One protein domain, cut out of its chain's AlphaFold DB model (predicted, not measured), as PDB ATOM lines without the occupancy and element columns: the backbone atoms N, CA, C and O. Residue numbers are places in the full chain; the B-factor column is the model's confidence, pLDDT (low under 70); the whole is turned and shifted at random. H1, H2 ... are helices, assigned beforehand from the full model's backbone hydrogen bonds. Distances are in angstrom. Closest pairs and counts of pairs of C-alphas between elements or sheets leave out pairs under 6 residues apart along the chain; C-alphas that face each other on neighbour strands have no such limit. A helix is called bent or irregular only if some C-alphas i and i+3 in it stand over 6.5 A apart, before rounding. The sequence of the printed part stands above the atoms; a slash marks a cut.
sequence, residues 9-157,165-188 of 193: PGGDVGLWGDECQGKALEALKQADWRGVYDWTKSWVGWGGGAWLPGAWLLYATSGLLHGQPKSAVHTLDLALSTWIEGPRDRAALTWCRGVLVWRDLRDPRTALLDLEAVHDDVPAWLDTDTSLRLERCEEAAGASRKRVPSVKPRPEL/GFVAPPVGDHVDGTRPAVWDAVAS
ATOM      1  N   PRO A   9     187.117 153.806 232.560       86.94
ATOM      2  CA  PRO A   9     187.859 152.727 233.201       86.94
ATOM      3  C   PRO A   9     189.314 153.142 233.458       86.94
ATOM      4  O   PRO A   9     190.004 153.604 232.558       86.94
ATOM      5  N   GLY A  10     189.761 153.036 234.712       88.50
ATOM      6  CA  GLY A  10     191.095 153.488 235.128       88.50
ATOM      7  C   GLY A  10     191.241 155.004 235.343       88.50
ATOM      8  O   GLY A  10     192.259 155.430 235.876       88.50
ATOM      9  N   GLY A  11     190.229 155.813 235.006       89.94
ATOM     10  CA  GLY A  11     190.179 157.255 235.282       89.94
ATOM     11  C   GLY A  11     190.999 158.149 234.342       89.94
ATOM     12  O   GLY A  11     190.931 159.369 234.476       89.94
ATOM     13  N   ASP A  12     191.732 157.576 233.388       94.75
ATOM     14  CA  ASP A  12     192.544 158.305 232.407       94.75
ATOM     15  C   ASP A  12     192.001 158.077 230.988       94.75
ATOM     16  O   ASP A  12     191.983 156.957 230.478       94.75
ATOM     17  N   VAL A  13     191.541 159.160 230.354       94.94
ATOM     18  CA  VAL A  13     190.945 159.139 229.007       94.94
ATOM     19  C   VAL A  13     191.955 158.697 227.951       94.94
ATOM     20  O   VAL A  13     191.595 157.943 227.049       94.94
ATOM     21  N   GLY A  14     193.201 159.165 228.045       94.75
ATOM     22  CA  GLY A  14     194.227 158.879 227.051       94.75
ATOM     23  C   GLY A  14     194.690 157.435 227.123       94.75
ATOM     24  O   GLY A  14     194.633 156.732 226.118       94.75
ATOM     25  N   LEU A  15     195.017 156.958 228.329       96.25
ATOM     26  CA  LEU A  15     195.395 155.557 228.536       96.25
ATOM     27  C   LEU A  15     194.275 154.598 228.114       96.25
ATOM     28  O   LEU A  15     194.540 153.571 227.489       96.25
ATOM     29  N   TRP A  16     193.016 154.942 228.403       97.12
ATOM     30  CA  TRP A  16     191.879 154.141 227.953       97.12
ATOM     31  C   TRP A  16     191.703 154.167 226.430       97.12
ATOM     32  O   TRP A  16     191.334 153.153 225.832       97.12
ATOM     33  N   GLY A  17     191.972 155.307 225.789       97.00
ATOM     34  CA  GLY A  17     191.982 155.437 224.334       97.00
ATOM     35  C   GLY A  17     193.006 154.515 223.674       97.00
ATOM     36  O   GLY A  17     192.641 153.755 222.773       97.00
ATOM     37  N   ASP A  18     194.238 154.513 224.180       97.38
ATOM     38  CA  ASP A  18     195.319 153.645 223.702       97.38
ATOM     39  C   ASP A  18     194.972 152.159 223.888       97.38
ATOM     40  O   ASP A  18     195.147 151.346 222.975       97.38
ATOM     41  N   GLU A  19     194.398 151.795 225.040       97.88
ATOM     42  CA  GLU A  19     193.943 150.427 225.305       97.88
ATOM     43  C   GLU A  19     192.839 149.998 224.327       97.88
ATOM     44  O   GLU A  19     192.892 148.899 223.760       97.88
ATOM     45  N   CYS A  20     191.846 150.859 224.092       98.38
ATOM     46  CA  CYS A  20     190.762 150.571 223.158       98.38
ATOM     47  C   CYS A  20     191.277 150.426 221.723       98.38
ATOM     48  O   CYS A  20     190.865 149.496 221.025       98.38
ATOM     49  N   GLN A  21     192.189 151.299 221.286       98.19
ATOM     50  CA  GLN A  21     192.817 151.198 219.970       98.19
ATOM     51  C   GLN A  21     193.573 149.869 219.828       98.19
ATOM     52  O   GLN A  21     193.358 149.146 218.853       98.19
ATOM     53  N   GLY A  22     194.401 149.504 220.811       98.38
ATOM     54  CA  GLY A  22     195.160 148.252 220.800       98.38
ATOM     55  C   GLY A  22     194.262 147.015 220.732       98.38
ATOM     56  O   GLY A  22     194.502 146.110 219.930       98.38
ATOM     57  N   LYS A  23     193.177 146.989 221.514       98.62
ATOM     58  CA  LYS A  23     192.212 145.878 221.507       98.62
ATOM     59  C   LYS A  23     191.391 145.803 220.222       98.62
ATOM     60  O   LYS A  23     191.124 144.701 219.746       98.62
ATOM     61  N   ALA A  24     191.023 146.940 219.635       98.75
ATOM     62  CA  ALA A  24     190.358 146.967 218.335       98.75
ATOM     63  C   ALA A  24     191.275 146.424 217.226       98.75
ATOM     64  O   ALA A  24     190.827 145.640 216.391       98.75
ATOM     65  N   LEU A  25     192.565 146.776 217.245       98.69
ATOM     66  CA  LEU A  25     193.555 146.236 216.310       98.69
ATOM     67  C   LEU A  25     193.766 144.728 216.493       98.69
ATOM     68  O   LEU A  25     193.906 144.009 215.508       98.69
ATOM     69  N   GLU A  26     193.764 144.227 217.727       98.56
ATOM     70  CA  GLU A  26     193.864 142.786 217.975       98.56
ATOM     71  C   GLU A  26     192.625 142.029 217.478       98.56
ATOM     72  O   GLU A  26     192.759 141.012 216.799       98.56
ATOM     73  N   ALA A  27     191.421 142.562 217.712       98.56
ATOM     74  CA  ALA A  27     190.189 141.998 217.159       98.56
ATOM     75  C   ALA A  27     190.198 141.990 215.619       98.56
ATOM     76  O   ALA A  27     189.770 141.015 214.997       98.56
ATOM     77  N   LEU A  28     190.746 143.038 214.993       98.38
ATOM     78  CA  LEU A  28     190.882 143.123 213.539       98.38
ATOM     79  C   LEU A  28     191.765 142.001 212.977       98.38
ATOM     80  O   LEU A  28     191.379 141.364 212.000       98.38
ATOM     81  N   LYS A  29     192.901 141.690 213.617       98.12
ATOM     82  CA  LYS A  29     193.767 140.566 213.198       98.12
ATOM     83  C   LYS A  29     193.043 139.219 213.218       98.12
ATOM     84  O   LYS A  29     193.395 138.324 212.457       98.12
ATOM     85  N   GLN A  30     192.044 139.078 214.084       98.19
ATOM     86  CA  GLN A  30     191.235 137.868 214.231       98.19
ATOM     87  C   GLN A  30     189.975 137.885 213.350       98.19
ATOM     88  O   GLN A  30     189.164 136.965 213.434       98.19
ATOM     89  N   ALA A  31     189.795 138.919 212.516       97.69
ATOM     90  CA  ALA A  31     188.573 139.184 211.755       97.69
ATOM     91  C   ALA A  31     187.297 139.229 212.629       97.69
ATOM     92  O   ALA A  31     186.186 139.003 212.143       97.69
ATOM     93  N   ASP A  32     187.439 139.555 213.919       98.50
ATOM     94  CA  ASP A  32     186.325 139.707 214.849       98.50
ATOM     95  C   ASP A  32     185.690 141.089 214.677       98.50
ATOM     96  O   ASP A  32     186.030 142.064 215.356       98.50
ATOM     97  N   TRP A  33     184.726 141.176 213.757       98.56
ATOM     98  CA  TRP A  33     184.001 142.418 213.495       98.56
ATOM     99  C   TRP A  33     183.372 143.005 214.766       98.56
ATOM    100  O   TRP A  33     183.292 144.232 214.895       98.56
ATOM    101  N   ARG A  34     182.928 142.154 215.701       98.56
ATOM    102  CA  ARG A  34     182.223 142.582 216.907       98.56
ATOM    103  C   ARG A  34     183.192 143.181 217.912       98.56
ATOM    104  O   ARG A  34     182.911 144.259 218.430       98.56
ATOM    105  N   GLY A  35     184.339 142.542 218.122       98.62
ATOM    106  CA  GLY A  35     185.429 143.086 218.924       98.62
ATOM    107  C   GLY A  35     185.909 144.436 218.393       98.62
ATOM    108  O   GLY A  35     186.005 145.390 219.167       98.62
ATOM    109  N   VAL A  36     186.111 144.570 217.074       98.69
ATOM    110  CA  VAL A  36     186.471 145.865 216.464       98.69
ATOM    111  C   VAL A  36     185.400 146.916 216.768       98.69
ATOM    112  O   VAL A  36     185.738 148.024 217.184       98.69
ATOM    113  N   TYR A  37     184.114 146.579 216.616       98.62
ATOM    114  CA  TYR A  37     183.005 147.494 216.907       98.62
ATOM    115  C   TYR A  37     182.986 147.939 218.374       98.62
ATOM    116  O   TYR A  37     182.958 149.139 218.645       98.62
ATOM    117  N   ASP A  38     182.984 146.997 219.319       98.56
ATOM    118  CA  ASP A  38     182.791 147.300 220.739       98.56
ATOM    119  C   ASP A  38     183.970 148.122 221.299       98.56
ATOM    120  O   ASP A  38     183.749 149.116 222.000       98.56
ATOM    121  N   TRP A  39     185.213 147.796 220.921       98.62
ATOM    122  CA  TRP A  39     186.393 148.558 221.352       98.62
ATOM    123  C   TRP A  39     186.491 149.926 220.680       98.62
ATOM    124  O   TRP A  39     186.756 150.916 221.360       98.62
ATOM    125  N   THR A  40     186.181 150.031 219.386       98.50
ATOM    126  CA  THR A  40     186.144 151.335 218.701       98.50
ATOM    127  C   THR A  40     185.037 152.226 219.266       98.50
ATOM    128  O   THR A  40     185.230 153.425 219.459       98.50
ATOM    129  N   LYS A  41     183.885 151.648 219.620       97.88
ATOM    130  CA  LYS A  41     182.802 152.367 220.299       97.88
ATOM    131  C   LYS A  41     183.215 152.905 221.651       97.88
ATOM    132  O   LYS A  41     182.899 154.052 221.967       97.88
ATOM    133  N   SER A  42     183.914 152.088 222.430       97.56
ATOM    134  CA  SER A  42     184.490 152.519 223.697       97.56
ATOM    135  C   SER A  42     185.504 153.644 223.485       97.56
ATOM    136  O   SER A  42     185.433 154.656 224.179       97.56
ATOM    137  N   TRP A  43     186.365 153.538 222.469       97.81
ATOM    138  CA  TRP A  43     187.335 154.579 222.131       97.81
ATOM    139  C   TRP A  43     186.658 155.912 221.787       97.81
ATOM    140  O   TRP A  43     187.008 156.948 222.350       97.81
ATOM    141  N   VAL A  44     185.639 155.886 220.921       96.31
ATOM    142  CA  VAL A  44     184.868 157.077 220.528       96.31
ATOM    143  C   VAL A  44     184.133 157.691 221.717       96.31
ATOM    144  O   VAL A  44     184.136 158.908 221.865       96.31
ATOM    145  N   GLY A  45     183.506 156.874 222.565       95.00
ATOM    146  CA  GLY A  45     182.724 157.368 223.700       95.00
ATOM    147  C   GLY A  45     183.573 157.872 224.867       95.00
ATOM    148  O   GLY A  45     183.246 158.898 225.458       95.00
ATOM    149  N   TRP A  46     184.653 157.162 225.196       96.06
ATOM    150  CA  TRP A  46     185.346 157.293 226.482       96.06
ATOM    151  C   TRP A  46     186.848 157.544 226.380       96.06
ATOM    152  O   TRP A  46     187.439 157.915 227.386       96.06
ATOM    153  N   GLY A  47     187.465 157.355 225.211       95.69
ATOM    154  CA  GLY A  47     188.920 157.448 225.025       95.69
ATOM    155  C   GLY A  47     189.370 158.517 224.025       95.69
ATOM    156  O   GLY A  47     190.459 158.420 223.473       95.69
ATOM    157  N   GLY A  48     188.508 159.486 223.704       95.62
ATOM    158  CA  GLY A  48     188.828 160.598 222.798       95.62
ATOM    159  C   GLY A  48     188.890 160.234 221.307       95.62
ATOM    160  O   GLY A  48     189.221 161.082 220.482       95.62
ATOM    161  N   GLY A  49     188.524 159.010 220.920       96.88
ATOM    162  CA  GLY A  49     188.622 158.543 219.531       96.88
ATOM    163  C   GLY A  49     187.688 159.263 218.554       96.88
ATOM    164  O   GLY A  49     187.942 159.256 217.355       96.88
ATOM    165  N   ALA A  50     186.629 159.921 219.042       96.44
ATOM    166  CA  ALA A  50     185.671 160.635 218.196       96.44
ATOM    167  C   ALA A  50     186.346 161.693 217.307       96.44
ATOM    168  O   ALA A  50     185.909 161.930 216.187       96.44
ATOM    169  N   TRP A  51     187.434 162.288 217.789       95.81
ATOM    170  CA  TRP A  51     188.141 163.400 217.158       95.81
ATOM    171  C   TRP A  51     189.235 162.953 216.182       95.81
ATOM    172  O   TRP A  51     189.920 163.794 215.612       95.81
ATOM    173  N   LEU A  52     189.414 161.640 215.996       97.38
ATOM    174  CA  LEU A  52     190.525 161.067 215.241       97.38
ATOM    175  C   LEU A  52     190.009 160.239 214.055       97.38
ATOM    176  O   LEU A  52     189.178 159.346 214.254       97.38
ATOM    177  N   PRO A  53     190.538 160.429 212.830       97.88
ATOM    178  CA  PRO A  53     190.129 159.644 211.660       97.88
ATOM    179  C   PRO A  53     190.273 158.130 211.862       97.88
ATOM    180  O   PRO A  53     189.449 157.353 211.382       97.88
ATOM    181  N   GLY A  54     191.289 157.705 212.621       98.00
ATOM    182  CA  GLY A  54     191.581 156.291 212.863       98.00
ATOM    183  C   GLY A  54     190.425 155.509 213.495       98.00
ATOM    184  O   GLY A  54     190.152 154.385 213.074       98.00
ATOM    185  N   ALA A  55     189.696 156.097 214.448       98.38
ATOM    186  CA  ALA A  55     188.551 155.421 215.060       98.38
ATOM    187  C   ALA A  55     187.432 155.181 214.033       98.38
ATOM    188  O   ALA A  55     186.839 154.106 213.969       98.38
ATOM    189  N   TRP A  56     187.178 156.159 213.166       98.62
ATOM    190  CA  TRP A  56     186.149 156.061 212.133       98.62
ATOM    191  C   TRP A  56     186.505 155.047 211.042       98.62
ATOM    192  O   TRP A  56     185.627 154.312 210.589       98.62
ATOM    193  N   LEU A  57     187.788 154.940 210.683       98.69
ATOM    194  CA  LEU A  57     188.285 153.908 209.769       98.69
ATOM    195  C   LEU A  57     188.141 152.495 210.357       98.69
ATOM    196  O   LEU A  57     187.709 151.585 209.649       98.69
ATOM    197  N   LEU A  58     188.427 152.301 211.651       98.62
ATOM    198  CA  LEU A  58     188.204 151.015 212.327       98.62
ATOM    199  C   LEU A  58     186.721 150.646 212.391       98.62
ATOM    200  O   LEU A  58     186.355 149.504 212.111       98.62
ATOM    201  N   TYR A  59     185.845 151.601 212.697       98.12
ATOM    202  CA  TYR A  59     184.408 151.346 212.670       98.12
ATOM    203  C   TYR A  59     183.909 150.968 211.272       98.12
ATOM    204  O   TYR A  59     183.131 150.023 211.133       98.12
ATOM    205  N   ALA A  60     184.354 151.688 210.237       98.75
ATOM    206  CA  ALA A  60     184.019 151.351 208.860       98.75
ATOM    207  C   ALA A  60     184.508 149.935 208.515       98.75
ATOM    208  O   ALA A  60     183.749 149.133 207.973       98.75
ATOM    209  N   THR A  61     185.727 149.592 208.935       98.69
ATOM    210  CA  THR A  61     186.308 148.253 208.775       98.69
ATOM    211  C   THR A  61     185.476 147.174 209.471       98.69
ATOM    212  O   THR A  61     185.174 146.153 208.860       98.69
ATOM    213  N   SER A  62     185.015 147.406 210.705       98.69
ATOM    214  CA  SER A  62     184.080 146.500 211.391       98.69
ATOM    215  C   SER A  62     182.802 146.274 210.572       98.69
ATOM    216  O   SER A  62     182.372 145.135 210.388       98.69
ATOM    217  N   GLY A  63     182.228 147.344 210.009       98.50
ATOM    218  CA  GLY A  63     181.075 147.248 209.113       98.50
ATOM    219  C   GLY A  63     181.351 146.376 207.885       98.50
ATOM    220  O   GLY A  63     180.503 145.567 207.511       98.50
ATOM    221  N   LEU A  64     182.538 146.489 207.284       98.38
ATOM    222  CA  LEU A  64     182.950 145.670 206.139       98.38
ATOM    223  C   LEU A  64     183.153 144.199 206.517       98.38
ATOM    224  O   LEU A  64     182.635 143.330 205.818       98.38
ATOM    225  N   LEU A  65     183.821 143.912 207.638       98.25
ATOM    226  CA  LEU A  65     183.989 142.545 208.153       98.25
ATOM    227  C   LEU A  65     182.642 141.873 208.451       98.25
ATOM    228  O   LEU A  65     182.477 140.676 208.239       98.25
ATOM    229  N   HIS A  66     181.653 142.653 208.888       98.44
ATOM    230  CA  HIS A  66     180.287 142.178 209.108       98.44
ATOM    231  C   HIS A  66     179.465 142.039 207.806       98.44
ATOM    232  O   HIS A  66     178.292 141.668 207.846       98.44
ATOM    233  N   GLY A  67     180.032 142.357 206.636       98.12
ATOM    234  CA  GLY A  67     179.326 142.315 205.350       98.12
ATOM    235  C   GLY A  67     178.301 143.440 205.169       98.12
ATOM    236  O   GLY A  67     177.337 143.294 204.416       98.12
ATOM    237  N   GLN A  68     178.480 144.569 205.861       98.44
ATOM    238  CA  GLN A  68     177.561 145.709 205.874       98.44
ATOM    239  C   GLN A  68     178.213 146.991 205.321       98.44
ATOM    240  O   GLN A  68     178.431 147.956 206.061       98.44
ATOM    241  N   PRO A  69     178.464 147.081 204.002       98.00
ATOM    242  CA  PRO A  69     179.152 148.232 203.411       98.00
ATOM    243  C   PRO A  69     178.376 149.550 203.551       98.00
ATOM    244  O   PRO A  69     178.971 150.615 203.682       98.00
ATOM    245  N   LYS A  70     177.037 149.504 203.611       98.38
ATOM    246  CA  LYS A  70     176.228 150.702 203.905       98.38
ATOM    247  C   LYS A  70     176.445 151.214 205.328       98.38
ATOM    248  O   LYS A  70     176.475 152.424 205.527       98.38
ATOM    249  N   SER A  71     176.602 150.311 206.296       98.12
ATOM    250  CA  SER A  71     176.930 150.677 207.676       98.12
ATOM    251  C   SER A  71     178.329 151.288 207.748       98.12
ATOM    252  O   SER A  71     178.503 152.300 208.417       98.12
ATOM    253  N   ALA A  72     179.293 150.743 206.997       98.56
ATOM    254  CA  ALA A  72     180.645 151.293 206.915       98.56
ATOM    255  C   ALA A  72     180.656 152.735 206.378       98.56
ATOM    256  O   ALA A  72     181.209 153.629 207.019       98.56
ATOM    257  N   VAL A  73     179.963 152.989 205.260       98.69
ATOM    258  CA  VAL A  73     179.790 154.350 204.716       98.69
ATOM    259  C   VAL A  73     179.078 155.258 205.719       98.69
ATOM    260  O   VAL A  73     179.514 156.385 205.938       98.69
ATOM    261  N   HIS A  74     178.027 154.767 206.381       98.38
ATOM    262  CA  HIS A  74     177.308 155.546 207.387       98.38
ATOM    263  C   HIS A  74     178.210 155.986 208.548       98.38
ATOM    264  O   HIS A  74     178.051 157.091 209.064       98.38
ATOM    265  N   THR A  75     179.177 155.163 208.959       98.19
ATOM    266  CA  THR A  75     180.113 155.565 210.010       98.19
ATOM    267  C   THR A  75     181.070 156.670 209.554       98.19
ATOM    268  O   THR A  75     181.329 157.596 210.322       98.19
ATOM    269  N   LEU A  76     181.530 156.640 208.300       98.56
ATOM    270  CA  LEU A  76     182.312 157.741 207.726       98.56
ATOM    271  C   LEU A  76     181.470 159.022 207.598       98.56
ATOM    272  O   LEU A  76     181.944 160.106 207.927       98.56
ATOM    273  N   ASP A  77     180.198 158.901 207.212       98.19
ATOM    274  CA  ASP A  77     179.255 160.027 207.182       98.19
ATOM    275  C   ASP A  77     179.052 160.638 208.579       98.19
ATOM    276  O   ASP A  77     178.971 161.859 208.728       98.19
ATOM    277  N   LEU A  78     179.000 159.813 209.630       95.88
ATOM    278  CA  LEU A  78     178.916 160.296 211.009       95.88
ATOM    279  C   LEU A  78     180.177 161.078 211.406       95.88
ATOM    280  O   LEU A  78     180.066 162.157 211.988       95.88
ATOM    281  N   ALA A  79     181.360 160.585 211.038       96.75
ATOM    282  CA  ALA A  79     182.626 161.286 211.250       96.75
ATOM    283  C   ALA A  79     182.634 162.663 210.563       96.75
ATOM    284  O   ALA A  79     182.878 163.687 211.206       96.75
ATOM    285  N   LEU A  80     182.304 162.682 209.268       97.12
ATOM    286  CA  LEU A  80     182.322 163.867 208.409       97.12
ATOM    287  C   LEU A  80     181.244 164.893 208.781       97.12
ATOM    288  O   LEU A  80     181.471 166.092 208.657       97.12
ATOM    289  N   SER A  81     180.075 164.456 209.237       95.50
ATOM    290  CA  SER A  81     178.999 165.382 209.611       95.50
ATOM    291  C   SER A  81     179.225 166.057 210.960       95.50
ATOM    292  O   SER A  81     178.699 167.146 211.187       95.50
ATOM    293  N   THR A  82     179.973 165.412 211.864       93.00
ATOM    294  CA  THR A  82     179.910 165.739 213.295       93.00
ATOM    295  C   THR A  82     181.260 166.027 213.944       93.00
ATOM    296  O   THR A  82     181.342 166.911 214.805       93.00
ATOM    297  N   TRP A  83     182.310 165.290 213.585       94.38
ATOM    298  CA  TRP A  83     183.503 165.191 214.429       94.38
ATOM    299  C   TRP A  83     184.777 165.708 213.781       94.38
ATOM    300  O   TRP A  83     185.551 166.393 214.439       94.38
ATOM    301  N   ILE A  84     184.995 165.388 212.507       95.56
ATOM    302  CA  ILE A  84     186.263 165.675 211.841       95.56
ATOM    303  C   ILE A  84     186.187 167.039 211.166       95.56
ATOM    304  O   ILE A  84     185.442 167.232 210.203       95.56
ATOM    305  N   GLU A  85     186.951 167.988 211.695       94.31
ATOM    306  CA  GLU A  85     186.956 169.384 211.243       94.31
ATOM    307  C   GLU A  85     188.085 169.678 210.258       94.31
ATOM    308  O   GLU A  85     187.873 170.418 209.299       94.31
ATOM    309  N   GLY A  86     189.258 169.078 210.484       95.56
ATOM    310  CA  GLY A  86     190.466 169.319 209.702       95.56
ATOM    311  C   GLY A  86     190.265 169.004 208.215       95.56
ATOM    312  O   GLY A  86     189.778 167.919 207.885       95.56
ATOM    313  N   PRO A  87     190.573 169.934 207.292       96.50
ATOM    314  CA  PRO A  87     190.295 169.746 205.871       96.50
ATOM    315  C   PRO A  87     190.992 168.516 205.279       96.50
ATOM    316  O   PRO A  87     190.373 167.808 204.483       96.50
ATOM    317  N   ARG A  88     192.227 168.202 205.689       97.56
ATOM    318  CA  ARG A  88     192.973 167.056 205.144       97.56
ATOM    319  C   ARG A  88     192.475 165.724 205.685       97.56
ATOM    320  O   ARG A  88     192.368 164.757 204.934       97.56
ATOM    321  N   ASP A  89     192.097 165.663 206.954       98.12
ATOM    322  CA  ASP A  89     191.438 164.489 207.524       98.12
ATOM    323  C   ASP A  89     190.086 164.231 206.856       98.12
ATOM    324  O   ASP A  89     189.734 163.092 206.539       98.12
ATOM    325  N   ARG A  90     189.320 165.298 206.604       98.06
ATOM    326  CA  ARG A  90     188.055 165.217 205.866       98.06
ATOM    327  C   ARG A  90     188.273 164.755 204.431       98.06
ATOM    328  O   ARG A  90     187.467 163.956 203.948       98.06
ATOM    329  N   ALA A  91     189.327 165.224 203.767       98.12
ATOM    330  CA  ALA A  91     189.719 164.753 202.444       98.12
ATOM    331  C   ALA A  91     190.025 163.249 202.476       98.12
ATOM    332  O   ALA A  91     189.432 162.492 201.710       98.12
ATOM    333  N   ALA A  92     190.824 162.792 203.446       98.25
ATOM    334  CA  ALA A  92     191.154 161.378 203.602       98.25
ATOM    335  C   ALA A  92     189.916 160.495 203.847       98.25
ATOM    336  O   ALA A  92     189.742 159.463 203.195       98.25
ATOM    337  N   LEU A  93     189.013 160.904 204.745       98.50
ATOM    338  CA  LEU A  93     187.777 160.157 205.004       98.50
ATOM    339  C   LEU A  93     186.797 160.208 203.828       98.50
ATOM    340  O   LEU A  93     186.116 159.216 203.567       98.50
ATOM    341  N   THR A  94     186.732 161.328 203.100       98.50
ATOM    342  CA  THR A  94     185.935 161.433 201.867       98.50
ATOM    343  C   THR A  94     186.470 160.485 200.799       98.50
ATOM    344  O   THR A  94     185.689 159.765 200.186       98.50
ATOM    345  N   TRP A  95     187.787 160.430 200.607       98.31
ATOM    346  CA  TRP A  95     188.405 159.509 199.659       98.31
ATOM    347  C   TRP A  95     188.087 158.055 200.016       98.31
ATOM    348  O   TRP A  95     187.574 157.307 199.184       98.31
ATOM    349  N   CYS A  96     188.271 157.676 201.286       98.38
ATOM    350  CA  CYS A  96     187.903 156.348 201.788       98.38
ATOM    351  C   CYS A  96     186.423 156.029 201.532       98.38
ATOM    352  O   CYS A  96     186.095 154.939 201.063       98.38
ATOM    353  N   ARG A  97     185.523 156.985 201.795       98.56
ATOM    354  CA  ARG A  97     184.088 156.858 201.509       98.56
ATOM    355  C   ARG A  97     183.834 156.598 200.025       98.56
ATOM    356  O   ARG A  97     183.118 155.646 199.712       98.56
ATOM    357  N   GLY A  98     184.439 157.388 199.138       98.19
ATOM    358  CA  GLY A  98     184.338 157.225 197.689       98.19
ATOM    359  C   GLY A  98     184.763 155.827 197.245       98.19
ATOM    360  O   GLY A  98     184.032 155.163 196.510       98.19
ATOM    361  N   VAL A  99     185.873 155.307 197.782       97.56
ATOM    362  CA  VAL A  99     186.332 153.940 197.490       97.56
ATOM    363  C   VAL A  99     185.304 152.887 197.911       97.56
ATOM    364  O   VAL A  99     184.976 152.011 197.108       97.56
ATOM    365  N   LEU A 100     184.744 152.975 199.122       98.19
ATOM    366  CA  LEU A 100     183.726 152.019 199.579       98.19
ATOM    367  C   LEU A 100     182.453 152.083 198.723       98.19
ATOM    368  O   LEU A 100     181.859 151.058 198.376       98.19
ATOM    369  N   VAL A 101     182.021 153.291 198.354       98.44
ATOM    370  CA  VAL A 101     180.852 153.498 197.490       98.44
ATOM    371  C   VAL A 101     181.099 152.909 196.098       98.44
ATOM    372  O   VAL A 101     180.219 152.245 195.535       98.44
ATOM    373  N   TRP A 102     182.299 153.090 195.554       97.81
ATOM    374  CA  TRP A 102     182.656 152.551 194.250       97.81
ATOM    375  C   TRP A 102     182.720 151.025 194.277       97.81
ATOM    376  O   TRP A 102     181.994 150.369 193.526       97.81
ATOM    377  N   ARG A 103     183.559 150.464 195.151       96.56
ATOM    378  CA  ARG A 103     183.895 149.038 195.177       96.56
ATOM    379  C   ARG A 103     182.775 148.204 195.784       96.56
ATOM    380  O   ARG A 103     182.263 147.285 195.144       96.56
ATOM    381  N   ASP A 104     182.365 148.534 197.005       97.19
ATOM    382  CA  ASP A 104     181.505 147.663 197.809       97.19
ATOM    383  C   ASP A 104     180.015 147.901 197.543       97.19
ATOM    384  O   ASP A 104     179.205 146.975 197.643       97.19
ATOM    385  N   LEU A 105     179.632 149.118 197.140       97.50
ATOM    386  CA  LEU A 105     178.253 149.438 196.738       97.50
ATOM    387  C   LEU A 105     178.037 149.439 195.219       97.50
ATOM    388  O   LEU A 105     176.892 149.591 194.766       97.50
ATOM    389  N   ARG A 106     179.102 149.231 194.431       97.12
ATOM    390  CA  ARG A 106     179.077 149.220 192.958       97.12
ATOM    391  C   ARG A 106     178.405 150.477 192.405       97.12
ATOM    392  O   ARG A 106     177.459 150.402 191.615       97.12
ATOM    393  N   ASP A 107     178.818 151.635 192.906       97.94
ATOM    394  CA  ASP A 107     178.229 152.936 192.582       97.94
ATOM    395  C   ASP A 107     179.289 153.974 192.196       97.94
ATOM    396  O   ASP A 107     179.489 154.962 192.901       97.94
ATOM    397  N   PRO A 108     179.976 153.766 191.058       98.00
ATOM    398  CA  PRO A 108     181.048 154.654 190.618       98.00
ATOM    399  C   PRO A 108     180.584 156.097 190.395       98.00
ATOM    400  O   PRO A 108     181.359 157.012 190.592       98.00
ATOM    401  N   ARG A 109     179.313 156.337 190.038       98.12
ATOM    402  CA  ARG A 109     178.807 157.705 189.828       98.12
ATOM    403  C   ARG A 109     178.726 158.502 191.120       98.12
ATOM    404  O   ARG A 109     179.040 159.682 191.123       98.12
ATOM    405  N   THR A 110     178.283 157.864 192.201       97.88
ATOM    406  CA  THR A 110     178.237 158.520 193.512       97.88
ATOM    407  C   THR A 110     179.641 158.641 194.098       97.88
ATOM    408  O   THR A 110     179.951 159.651 194.714       97.88
ATOM    409  N   ALA A 111     180.491 157.635 193.881       98.12
ATOM    410  CA  ALA A 111     181.884 157.670 194.308       98.12
ATOM    411  C   ALA A 111     182.698 158.759 193.607       98.12
ATOM    412  O   ALA A 111     183.472 159.437 194.270       98.12
ATOM    413  N   LEU A 112     182.501 158.952 192.299       98.12
ATOM    414  CA  LEU A 112     183.224 159.948 191.515       98.12
ATOM    415  C   LEU A 112     183.071 161.353 192.112       98.12
ATOM    416  O   LEU A 112     184.065 162.042 192.289       98.12
ATOM    417  N   LEU A 113     181.860 161.709 192.557       98.12
ATOM    418  CA  LEU A 113     181.600 162.983 193.239       98.12
ATOM    419  C   LEU A 113     182.436 163.167 194.515       98.12
ATOM    420  O   LEU A 113     182.807 164.290 194.845       98.12
ATOM    421  N   ASP A 114     182.705 162.088 195.255       98.19
ATOM    422  CA  ASP A 114     183.556 162.146 196.445       98.19
ATOM    423  C   ASP A 114     185.033 162.264 196.056       98.19
ATOM    424  O   ASP A 114     185.740 163.081 196.640       98.19
ATOM    425  N   LEU A 115     185.492 161.454 195.091       97.88
ATOM    426  CA  LEU A 115     186.899 161.388 194.679       97.88
ATOM    427  C   LEU A 115     187.351 162.684 193.991       97.88
ATOM    428  O   LEU A 115     188.389 163.226 194.365       97.88
ATOM    429  N   GLU A 116     186.561 163.223 193.055       98.12
ATOM    430  CA  GLU A 116     186.831 164.507 192.387       98.12
ATOM    431  C   GLU A 116     186.922 165.652 193.398       98.12
ATOM    432  O   GLU A 116     187.824 166.483 193.329       98.12
ATOM    433  N   ALA A 117     186.008 165.685 194.373       97.38
ATOM    434  CA  ALA A 117     185.893 166.795 195.316       97.38
ATOM    435  C   ALA A 117     187.089 166.943 196.266       97.38
ATOM    436  O   ALA A 117     187.184 167.967 196.941       97.38
ATOM    437  N   VAL A 118     187.936 165.918 196.391       97.19
ATOM    438  CA  VAL A 118     189.064 165.919 197.334       97.19
ATOM    439  C   VAL A 118     190.386 165.507 196.703       97.19
ATOM    440  O   VAL A 118     191.372 165.449 197.427       97.19
ATOM    441  N   HIS A 119     190.417 165.234 195.393       96.44
ATOM    442  CA  HIS A 119     191.576 164.706 194.664       96.44
ATOM    443  C   HIS A 119     192.888 165.428 195.005       96.44
ATOM    444  O   HIS A 119     193.890 164.774 195.287       96.44
ATOM    445  N   ASP A 120     192.863 166.763 195.046       95.69
ATOM    446  CA  ASP A 120     194.054 167.591 195.275       95.69
ATOM    447  C   ASP A 120     194.478 167.675 196.755       95.69
ATOM    448  O   ASP A 120     195.612 168.048 197.060       95.69
ATOM    449  N   ASP A 121     193.587 167.307 197.678       96.31
ATOM    450  CA  ASP A 121     193.786 167.403 199.128       96.31
ATOM    451  C   ASP A 121     194.067 166.044 199.789       96.31
ATOM    452  O   ASP A 121     194.295 165.973 201.004       96.31
ATOM    453  N   VAL A 122     194.047 164.951 199.019       93.81
ATOM    454  CA  VAL A 122     194.307 163.608 199.544       93.81
ATOM    455  C   VAL A 122     195.746 163.511 200.059       93.81
ATOM    456  O   VAL A 122     196.697 163.760 199.314       93.81
ATOM    457  N   PRO A 123     195.955 163.097 201.321       94.88
ATOM    458  CA  PRO A 123     197.301 162.875 201.825       94.88
ATOM    459  C   PRO A 123     198.029 161.755 201.068       94.88
ATOM    460  O   PRO A 123     197.486 160.670 200.883       94.88
ATOM    461  N   ALA A 124     199.305 161.968 200.739       93.62
ATOM    462  CA  ALA A 124     200.118 161.020 199.963       93.62
ATOM    463  C   ALA A 124     200.280 159.624 200.598       93.62
ATOM    464  O   ALA A 124     200.634 158.668 199.915       93.62
ATOM    465  N   TRP A 125     200.050 159.488 201.909       94.88
ATOM    466  CA  TRP A 125     200.072 158.185 202.579       94.88
ATOM    467  C   TRP A 125     198.835 157.329 202.276       94.88
ATOM    468  O   TRP A 125     198.868 156.125 202.531       94.88
ATOM    469  N   LEU A 126     197.743 157.944 201.810       94.69
ATOM    470  CA  LEU A 126     196.461 157.281 201.578       94.69
ATOM    471  C   LEU A 126     196.415 156.616 200.206       94.69
ATOM    472  O   LEU A 126     195.915 155.502 200.070       94.69
ATOM    473  N   ASP A 127     196.916 157.318 199.196       89.81
ATOM    474  CA  ASP A 127     197.001 156.827 197.833       89.81
ATOM    475  C   ASP A 127     198.161 157.524 197.123       89.81
ATOM    476  O   ASP A 127     198.255 158.753 197.119       89.81
ATOM    477  N   THR A 128     199.064 156.733 196.554       86.31
ATOM    478  CA  THR A 128     200.240 157.244 195.847       86.31
ATOM    479  C   THR A 128     199.940 157.629 194.401       86.31
ATOM    480  O   THR A 128     200.760 158.312 193.793       86.31
ATOM    481  N   ASP A 129     198.805 157.192 193.843       90.75
ATOM    482  CA  ASP A 129     198.393 157.478 192.464       90.75
ATOM    483  C   ASP A 129     196.891 157.810 192.399       90.75
ATOM    484  O   ASP A 129     196.063 157.095 191.819       90.75
ATOM    485  N   THR A 130     196.529 158.918 193.051       92.31
ATOM    486  CA  THR A 130     195.150 159.427 193.093       92.31
ATOM    487  C   THR A 130     194.591 159.691 191.696       92.31
ATOM    488  O   THR A 130     193.413 159.426 191.457       92.31
ATOM    489  N   SER A 131     195.428 160.147 190.759       94.19
ATOM    490  CA  SER A 131     195.024 160.439 189.381       94.19
ATOM    491  C   SER A 131     194.616 159.182 188.620       94.19
ATOM    492  O   SER A 131     193.530 159.159 188.041       94.19
ATOM    493  N   LEU A 132     195.405 158.102 188.688       94.38
ATOM    494  CA  LEU A 132     195.018 156.829 188.072       94.38
ATOM    495  C   LEU A 132     193.726 156.276 188.683       94.38
ATOM    496  O   LEU A 132     192.889 155.704 187.979       94.38
ATOM    497  N   ARG A 133     193.537 156.420 190.002       94.44
ATOM    498  CA  ARG A 133     192.297 155.970 190.646       94.44
ATOM    499  C   ARG A 133     191.090 156.777 190.173       94.44
ATOM    500  O   ARG A 133     190.039 156.182 189.925       94.44
ATOM    501  N   LEU A 134     191.236 158.095 190.061       96.50
ATOM    502  CA  LEU A 134     190.179 158.979 189.587       96.50
ATOM    503  C   LEU A 134     189.779 158.629 188.148       96.50
ATOM    504  O   LEU A 134     188.605 158.353 187.912       96.50
ATOM    505  N   GLU A 135     190.751 158.493 187.243       97.25
ATOM    506  CA  GLU A 135     190.538 158.087 185.845       97.25
ATOM    507  C   GLU A 135     189.747 156.768 185.753       97.25
ATOM    508  O   GLU A 135     188.715 156.678 185.085       97.25
ATOM    509  N   ARG A 136     190.150 155.741 186.513       97.12
ATOM    510  CA  ARG A 136     189.426 154.456 186.545       97.12
ATOM    511  C   ARG A 136     187.994 154.592 187.071       97.12
ATOM    512  O   ARG A 136     187.099 153.852 186.646       97.12
ATOM    513  N   CYS A 137     187.758 155.492 188.026       97.75
ATOM    514  CA  CYS A 137     186.417 155.741 188.544       97.75
ATOM    515  C   CYS A 137     185.544 156.462 187.508       97.75
ATOM    516  O   CYS A 137     184.383 156.083 187.336       97.75
ATOM    517  N   GLU A 138     186.102 157.429 186.775       98.25
ATOM    518  CA  GLU A 138     185.443 158.127 185.663       98.25
ATOM    519  C   GLU A 138     185.000 157.145 184.571       98.25
ATOM    520  O   GLU A 138     183.825 157.125 184.184       98.25
ATOM    521  N   GLU A 139     185.895 156.250 184.139       98.00
ATOM    522  CA  GLU A 139     185.581 155.189 183.175       98.00
ATOM    523  C   GLU A 139     184.425 154.303 183.669       98.00
ATOM    524  O   GLU A 139     183.436 154.064 182.960       98.00
ATOM    525  N   ALA A 140     184.502 153.849 184.925       97.75
ATOM    526  CA  ALA A 140     183.464 153.028 185.539       97.75
ATOM    527  C   ALA A 140     182.126 153.782 185.676       97.75
ATOM    528  O   ALA A 140     181.053 153.190 185.508       97.75
ATOM    529  N   ALA A 141     182.156 155.085 185.967       97.69
ATOM    530  CA  ALA A 141     180.976 155.936 186.085       97.69
ATOM    531  C   ALA A 141     180.282 156.134 184.729       97.69
ATOM    532  O   ALA A 141     179.042 156.061 184.659       97.69
ATOM    533  N   GLY A 142     181.066 156.298 183.658       97.81
ATOM    534  CA  GLY A 142     180.597 156.358 182.273       97.81
ATOM    535  C   GLY A 142     179.939 155.054 181.816       97.81
ATOM    536  O   GLY A 142     178.857 155.075 181.227       97.81
ATOM    537  N   ALA A 143     180.523 153.907 182.173       97.62
ATOM    538  CA  ALA A 143     179.983 152.584 181.845       97.62
ATOM    539  C   ALA A 143     178.785 152.156 182.721       97.62
ATOM    540  O   ALA A 143     178.031 151.241 182.364       97.62
ATOM    541  N   SER A 144     178.585 152.790 183.880       97.12
ATOM    542  CA  SER A 144     177.568 152.378 184.848       97.12
ATOM    543  C   SER A 144     176.141 152.552 184.328       97.12
ATOM    544  O   SER A 144     175.727 153.603 183.843       97.12
ATOM    545  N   ARG A 145     175.313 151.519 184.509       96.56
ATOM    546  CA  ARG A 145     173.867 151.577 184.220       96.56
ATOM    547  C   ARG A 145     173.025 151.957 185.439       96.56
ATOM    548  O   ARG A 145     171.803 152.064 185.331       96.56
ATOM    549  N   LYS A 146     173.654 152.140 186.601       94.81
ATOM    550  CA  LYS A 146     172.968 152.446 187.857       94.81
ATOM    551  C   LYS A 146     172.357 153.845 187.805       94.81
ATOM    552  O   LYS A 146     173.033 154.815 187.472       94.81
ATOM    553  N   ARG A 147     171.061 153.935 188.112       94.44
ATOM    554  CA  ARG A 147     170.286 155.190 188.063       94.44
ATOM    555  C   ARG A 147     170.012 155.793 189.436       94.44
ATOM    556  O   ARG A 147     169.791 156.991 189.529       94.44
ATOM    557  N   VAL A 148     169.988 154.958 190.471       96.94
ATOM    558  CA  VAL A 148     169.656 155.370 191.837       96.94
ATOM    559  C   VAL A 148     170.925 155.306 192.687       96.94
ATOM    560  O   VAL A 148     171.531 154.228 192.743       96.94
ATOM    561  N   PRO A 149     171.316 156.413 193.342       97.00
ATOM    562  CA  PRO A 149     172.423 156.424 194.291       97.00
ATOM    563  C   PRO A 149     172.221 155.413 195.423       97.00
ATOM    564  O   PRO A 149     171.116 155.222 195.935       97.00
ATOM    565  N   SER A 150     173.301 154.763 195.840       96.94
ATOM    566  CA  SER A 150     173.301 153.769 196.926       96.94
ATOM    567  C   SER A 150     173.185 154.396 198.300       96.94
ATOM    568  O   SER A 150     172.703 153.755 199.238       96.94
ATOM    569  N   VAL A 151     173.700 155.616 198.403       97.81
ATOM    570  CA  VAL A 151     173.827 156.423 199.608       97.81
ATOM    571  C   VAL A 151     173.508 157.871 199.260       97.81
ATOM    572  O   VAL A 151     173.475 158.254 198.089       97.81
ATOM    573  N   LYS A 152     173.239 158.677 200.285       97.12
ATOM    574  CA  LYS A 152     173.062 160.123 200.125       97.12
ATOM    575  C   LYS A 152     174.397 160.780 199.730       97.12
ATOM    576  O   LYS A 152     175.443 160.148 199.895       97.12
ATOM    577  N   PRO A 153     174.382 162.029 199.237       96.38
ATOM    578  CA  PRO A 153     175.605 162.814 199.102       96.38
ATOM    579  C   PRO A 153     176.392 162.852 200.416       96.38
ATOM    580  O   PRO A 153     175.795 162.754 201.494       96.38
ATOM    581  N   ARG A 154     177.717 162.992 200.319       95.81
ATOM    582  CA  ARG A 154     178.586 163.208 201.478       95.81
ATOM    583  C   ARG A 154     178.029 164.349 202.341       95.81
ATOM    584  O   ARG A 154     177.712 165.406 201.794       95.81
ATOM    585  N   PRO A 155     177.924 164.175 203.666       95.88
ATOM    586  CA  PRO A 155     177.438 165.235 204.529       95.88
ATOM    587  C   PRO A 155     178.474 166.350 204.697       95.88
ATOM    588  O   PRO A 155     179.682 166.116 204.786       95.88
ATOM    589  N   GLU A 156     177.977 167.575 204.807       93.31
ATOM    590  CA  GLU A 156     178.767 168.717 205.254       93.31
ATOM    591  C   GLU A 156     178.953 168.682 206.774       93.31
ATOM    592  O   GLU A 156     178.156 168.080 207.502       93.31
ATOM    593  N   LEU A 157     180.015 169.337 207.255       90.56
ATOM    594  CA  LEU A 157     180.196 169.545 208.687       90.56
ATOM    595  C   LEU A 157     179.043 170.415 209.191       90.56
ATOM    596  O   LEU A 157     178.890 171.564 208.781       90.56
ATOM    597  N   GLY A 165     179.302 167.181 223.855       81.00
ATOM    598  CA  GLY A 165     179.466 167.107 225.309       81.00
ATOM    599  C   GLY A 165     179.156 165.740 225.928       81.00
ATOM    600  O   GLY A 165     179.173 165.641 227.150       81.00
ATOM    601  N   PHE A 166     178.816 164.716 225.135       87.19
ATOM    602  CA  PHE A 166     178.468 163.365 225.604       87.19
ATOM    603  C   PHE A 166     179.605 162.348 225.423       87.19
ATOM    604  O   PHE A 166     179.498 161.236 225.935       87.19
ATOM    605  N   VAL A 167     180.668 162.713 224.701       91.75
ATOM    606  CA  VAL A 167     181.860 161.877 224.507       91.75
ATOM    607  C   VAL A 167     183.060 162.491 225.213       91.75
ATOM    608  O   VAL A 167     183.052 163.672 225.564       91.75
ATOM    609  N   ALA A 168     184.101 161.686 225.394       93.25
ATOM    610  CA  ALA A 168     185.382 162.158 225.886       93.25
ATOM    611  C   ALA A 168     185.951 163.306 225.020       93.25
ATOM    612  O   ALA A 168     185.808 163.285 223.790       93.25
ATOM    613  N   PRO A 169     186.615 164.299 225.641       92.88
ATOM    614  CA  PRO A 169     187.311 165.353 224.907       92.88
ATOM    615  C   PRO A 169     188.442 164.772 224.035       92.88
ATOM    616  O   PRO A 169     188.839 163.620 224.239       92.88
ATOM    617  N   PRO A 170     188.965 165.543 223.063       92.50
ATOM    618  CA  PRO A 170     190.156 165.136 222.326       92.50
ATOM    619  C   PRO A 170     191.329 164.916 223.289       92.50
ATOM    620  O   PRO A 170     191.459 165.616 224.296       92.50
ATOM    621  N   VAL A 171     192.172 163.938 222.969       92.12
ATOM    622  CA  VAL A 171     193.388 163.616 223.721       92.12
ATOM    623  C   VAL A 171     194.594 163.884 222.833       92.12
ATOM    624  O   VAL A 171     194.645 163.397 221.705       92.12
ATOM    625  N   GLY A 172     195.575 164.606 223.375       88.94
ATOM    626  CA  GLY A 172     196.818 164.930 222.681       88.94
ATOM    627  C   GLY A 172     196.652 165.947 221.549       88.94
ATOM    628  O   GLY A 172     195.560 166.459 221.295       88.94
ATOM    629  N   ASP A 173     197.765 166.222 220.872       86.94
ATOM    630  CA  ASP A 173     197.831 167.159 219.752       86.94
ATOM    631  C   ASP A 173     197.775 166.383 218.431       86.94
ATOM    632  O   ASP A 173     198.785 165.879 217.935       86.94
ATOM    633  N   HIS A 174     196.576 166.254 217.862       94.00
ATOM    634  CA  HIS A 174     196.409 165.692 216.522       94.00
ATOM    635  C   HIS A 174     196.719 166.743 215.454       94.00
ATOM    636  O   HIS A 174     196.223 167.870 215.506       94.00
ATOM    637  N   VAL A 175     197.514 166.353 214.459       96.75
ATOM    638  CA  VAL A 175     197.861 167.200 213.315       96.75
ATOM    639  C   VAL A 175     197.044 166.753 212.104       96.75
ATOM    640  O   VAL A 175     197.168 165.613 211.656       96.75
ATOM    641  N   ASP A 176     196.246 167.668 211.556       97.44
ATOM    642  CA  ASP A 176     195.382 167.428 210.393       97.44
ATOM    643  C   ASP A 176     196.138 166.799 209.207       97.44
ATOM    644  O   ASP A 176     197.207 167.265 208.795       97.44
ATOM    645  N   GLY A 177     195.576 165.729 208.644       96.56
ATOM    646  CA  GLY A 177     196.146 164.979 207.526       96.56
ATOM    647  C   GLY A 177     197.257 164.007 207.916       96.56
ATOM    648  O   GLY A 177     197.841 163.373 207.033       96.56
ATOM    649  N   THR A 178     197.567 163.861 209.206       97.19
ATOM    650  CA  THR A 178     198.544 162.869 209.669       97.19
ATOM    651  C   THR A 178     198.001 161.462 209.484       97.19
ATOM    652  O   THR A 178     196.848 161.169 209.799       97.19
ATOM    653  N   ARG A 179     198.864 160.567 208.999       97.62
ATOM    654  CA  ARG A 179     198.561 159.145 208.847       97.62
ATOM    655  C   ARG A 179     198.125 158.544 210.195       97.62
ATOM    656  O   ARG A 179     198.936 158.529 211.123       97.62
ATOM    657  N   PRO A 180     196.901 157.999 210.319       96.75
ATOM    658  CA  PRO A 180     196.469 157.357 211.557       96.75
ATOM    659  C   PRO A 180     197.307 156.114 211.869       96.75
ATOM    660  O   PRO A 180     197.593 155.323 210.971       96.75
ATOM    661  N   ALA A 181     197.610 155.873 213.148       95.94
ATOM    662  CA  ALA A 181     198.367 154.692 213.591       95.94
ATOM    663  C   ALA A 181     197.718 153.351 213.187       95.94
ATOM    664  O   ALA A 181     198.392 152.336 213.060       95.94
ATOM    665  N   VAL A 182     196.402 153.351 212.952       97.38
ATOM    666  CA  VAL A 182     195.644 152.169 212.518       97.38
ATOM    667  C   VAL A 182     195.727 151.913 211.008       97.38
ATOM    668  O   VAL A 182     195.259 150.867 210.568       97.38
ATOM    669  N   TRP A 183     196.271 152.849 210.211       97.81
ATOM    670  CA  TRP A 183     196.178 152.810 208.743       97.81
ATOM    671  C   TRP A 183     196.736 151.513 208.164       97.81
ATOM    672  O   TRP A 183     196.031 150.860 207.408       97.81
ATOM    673  N   ASP A 184     197.937 151.089 208.572       97.06
ATOM    674  CA  ASP A 184     198.553 149.845 208.078       97.06
ATOM    675  C   ASP A 184     197.653 148.614 208.253       97.06
ATOM    676  O   ASP A 184     197.644 147.720 207.411       97.06
ATOM    677  N   ALA A 185     196.865 148.569 209.329       97.69
ATOM    678  CA  ALA A 185     195.990 147.438 209.604       97.69
ATOM    679  C   ALA A 185     194.707 147.457 208.758       97.69
ATOM    680  O   ALA A 185     194.127 146.403 208.507       97.69
ATOM    681  N   VAL A 186     194.253 148.641 208.332       97.69
ATOM    682  CA  VAL A 186     192.972 148.818 207.629       97.69
ATOM    683  C   VAL A 186     193.123 149.149 206.145       97.69
ATOM    684  O   VAL A 186     192.132 149.079 205.425       97.69
ATOM    685  N   ALA A 187     194.325 149.490 205.670       96.62
ATOM    686  CA  ALA A 187     194.577 150.002 204.320       96.62
ATOM    687  C   ALA A 187     194.005 149.094 203.221       96.62
ATOM    688  O   ALA A 187     193.317 149.576 202.324       96.62
ATOM    689  N   SER A 188     194.142 147.771 203.367       95.19
ATOM    690  CA  SER A 188     193.588 146.787 202.418       95.19
ATOM    691  C   SER A 188     192.065 146.889 202.211       95.19
ATOM    692  O   SER A 188     191.545 146.484 201.172       95.19
TER     693      SER A 188
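What this domain is: This is residues 9 to 157 and 165 to 188 of the 193 residues of the protein "Unannotated protein" of freshwater metagenome (UniProt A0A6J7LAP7). A stepped zigzag row of helices, H1 to H7, makes the long axis, each helix folding back beside the one before; the short H8 packs on H3. H1 to H5 form an up-and-down bundle, each running against the one before. The printed part has 173 residues with eight named helices, H1 to H8 in chain order, and no named strand: all helix. It is compact, with a radius of gyration of the C-alphas of 15.9 A, and elongated, spanning 54 by 30 by 29 A.

How they stand to each other: H5, residues 87 to 103, and H4, residues 69 to 82, touch at Arg 97 and Val 73, C-alphas 5.9 A apart, a shallow tilt of 18 degrees, opposite ways. H6, residues 108 to 116, touches H5, closest C-alphas Ala 111 and Gly 98, 4.2 A. H7, residues 130 to 143, touches H6, closest C-alphas Ala 141 and Arg 109, 4.7 A. The hub H3, residues 53 to 65, touches five helices, among them H4, closest C-alphas Ala 60 and Ala 72, 3.9 A. H2, residues 33 to 46, touches H3, closest C-alphas Trp 33 and Ser 62, 4.6 A. H1, residues 13 to 29, forms a hairpin with H2, closest C-alphas Ala 24 and Val 36, 4.5 A. H8, residues 183 to 188, touches H3, closest C-alphas Val 186 and Thr 61, 6.8 A; H8 is irregular, C-alphas 185 and 188 being 7.6 A apart. Every O i to N i+4 pair is within hydrogen-bond range in H1, H2, H3, H4, H5 and H7, but 3 of 5 in H6 and 1 of 2 in H8.

Where its parts are: H1 is 24.6 A long from C-alpha 13 at (190.945, 159.139, 229.007); H5 is 24.2 A. H8 ends at C-alpha 188 at (193.588, 146.787, 202.418).

The domain as a whole: C-alphas 11 and 143, the farthest apart, are 54.6 A apart. Residues 158 to 164 are not printed, and 16.8 A separates C-alphas 157 and 165. The H6 to H7 link is long. No printed residue is under 70 in pLDDT.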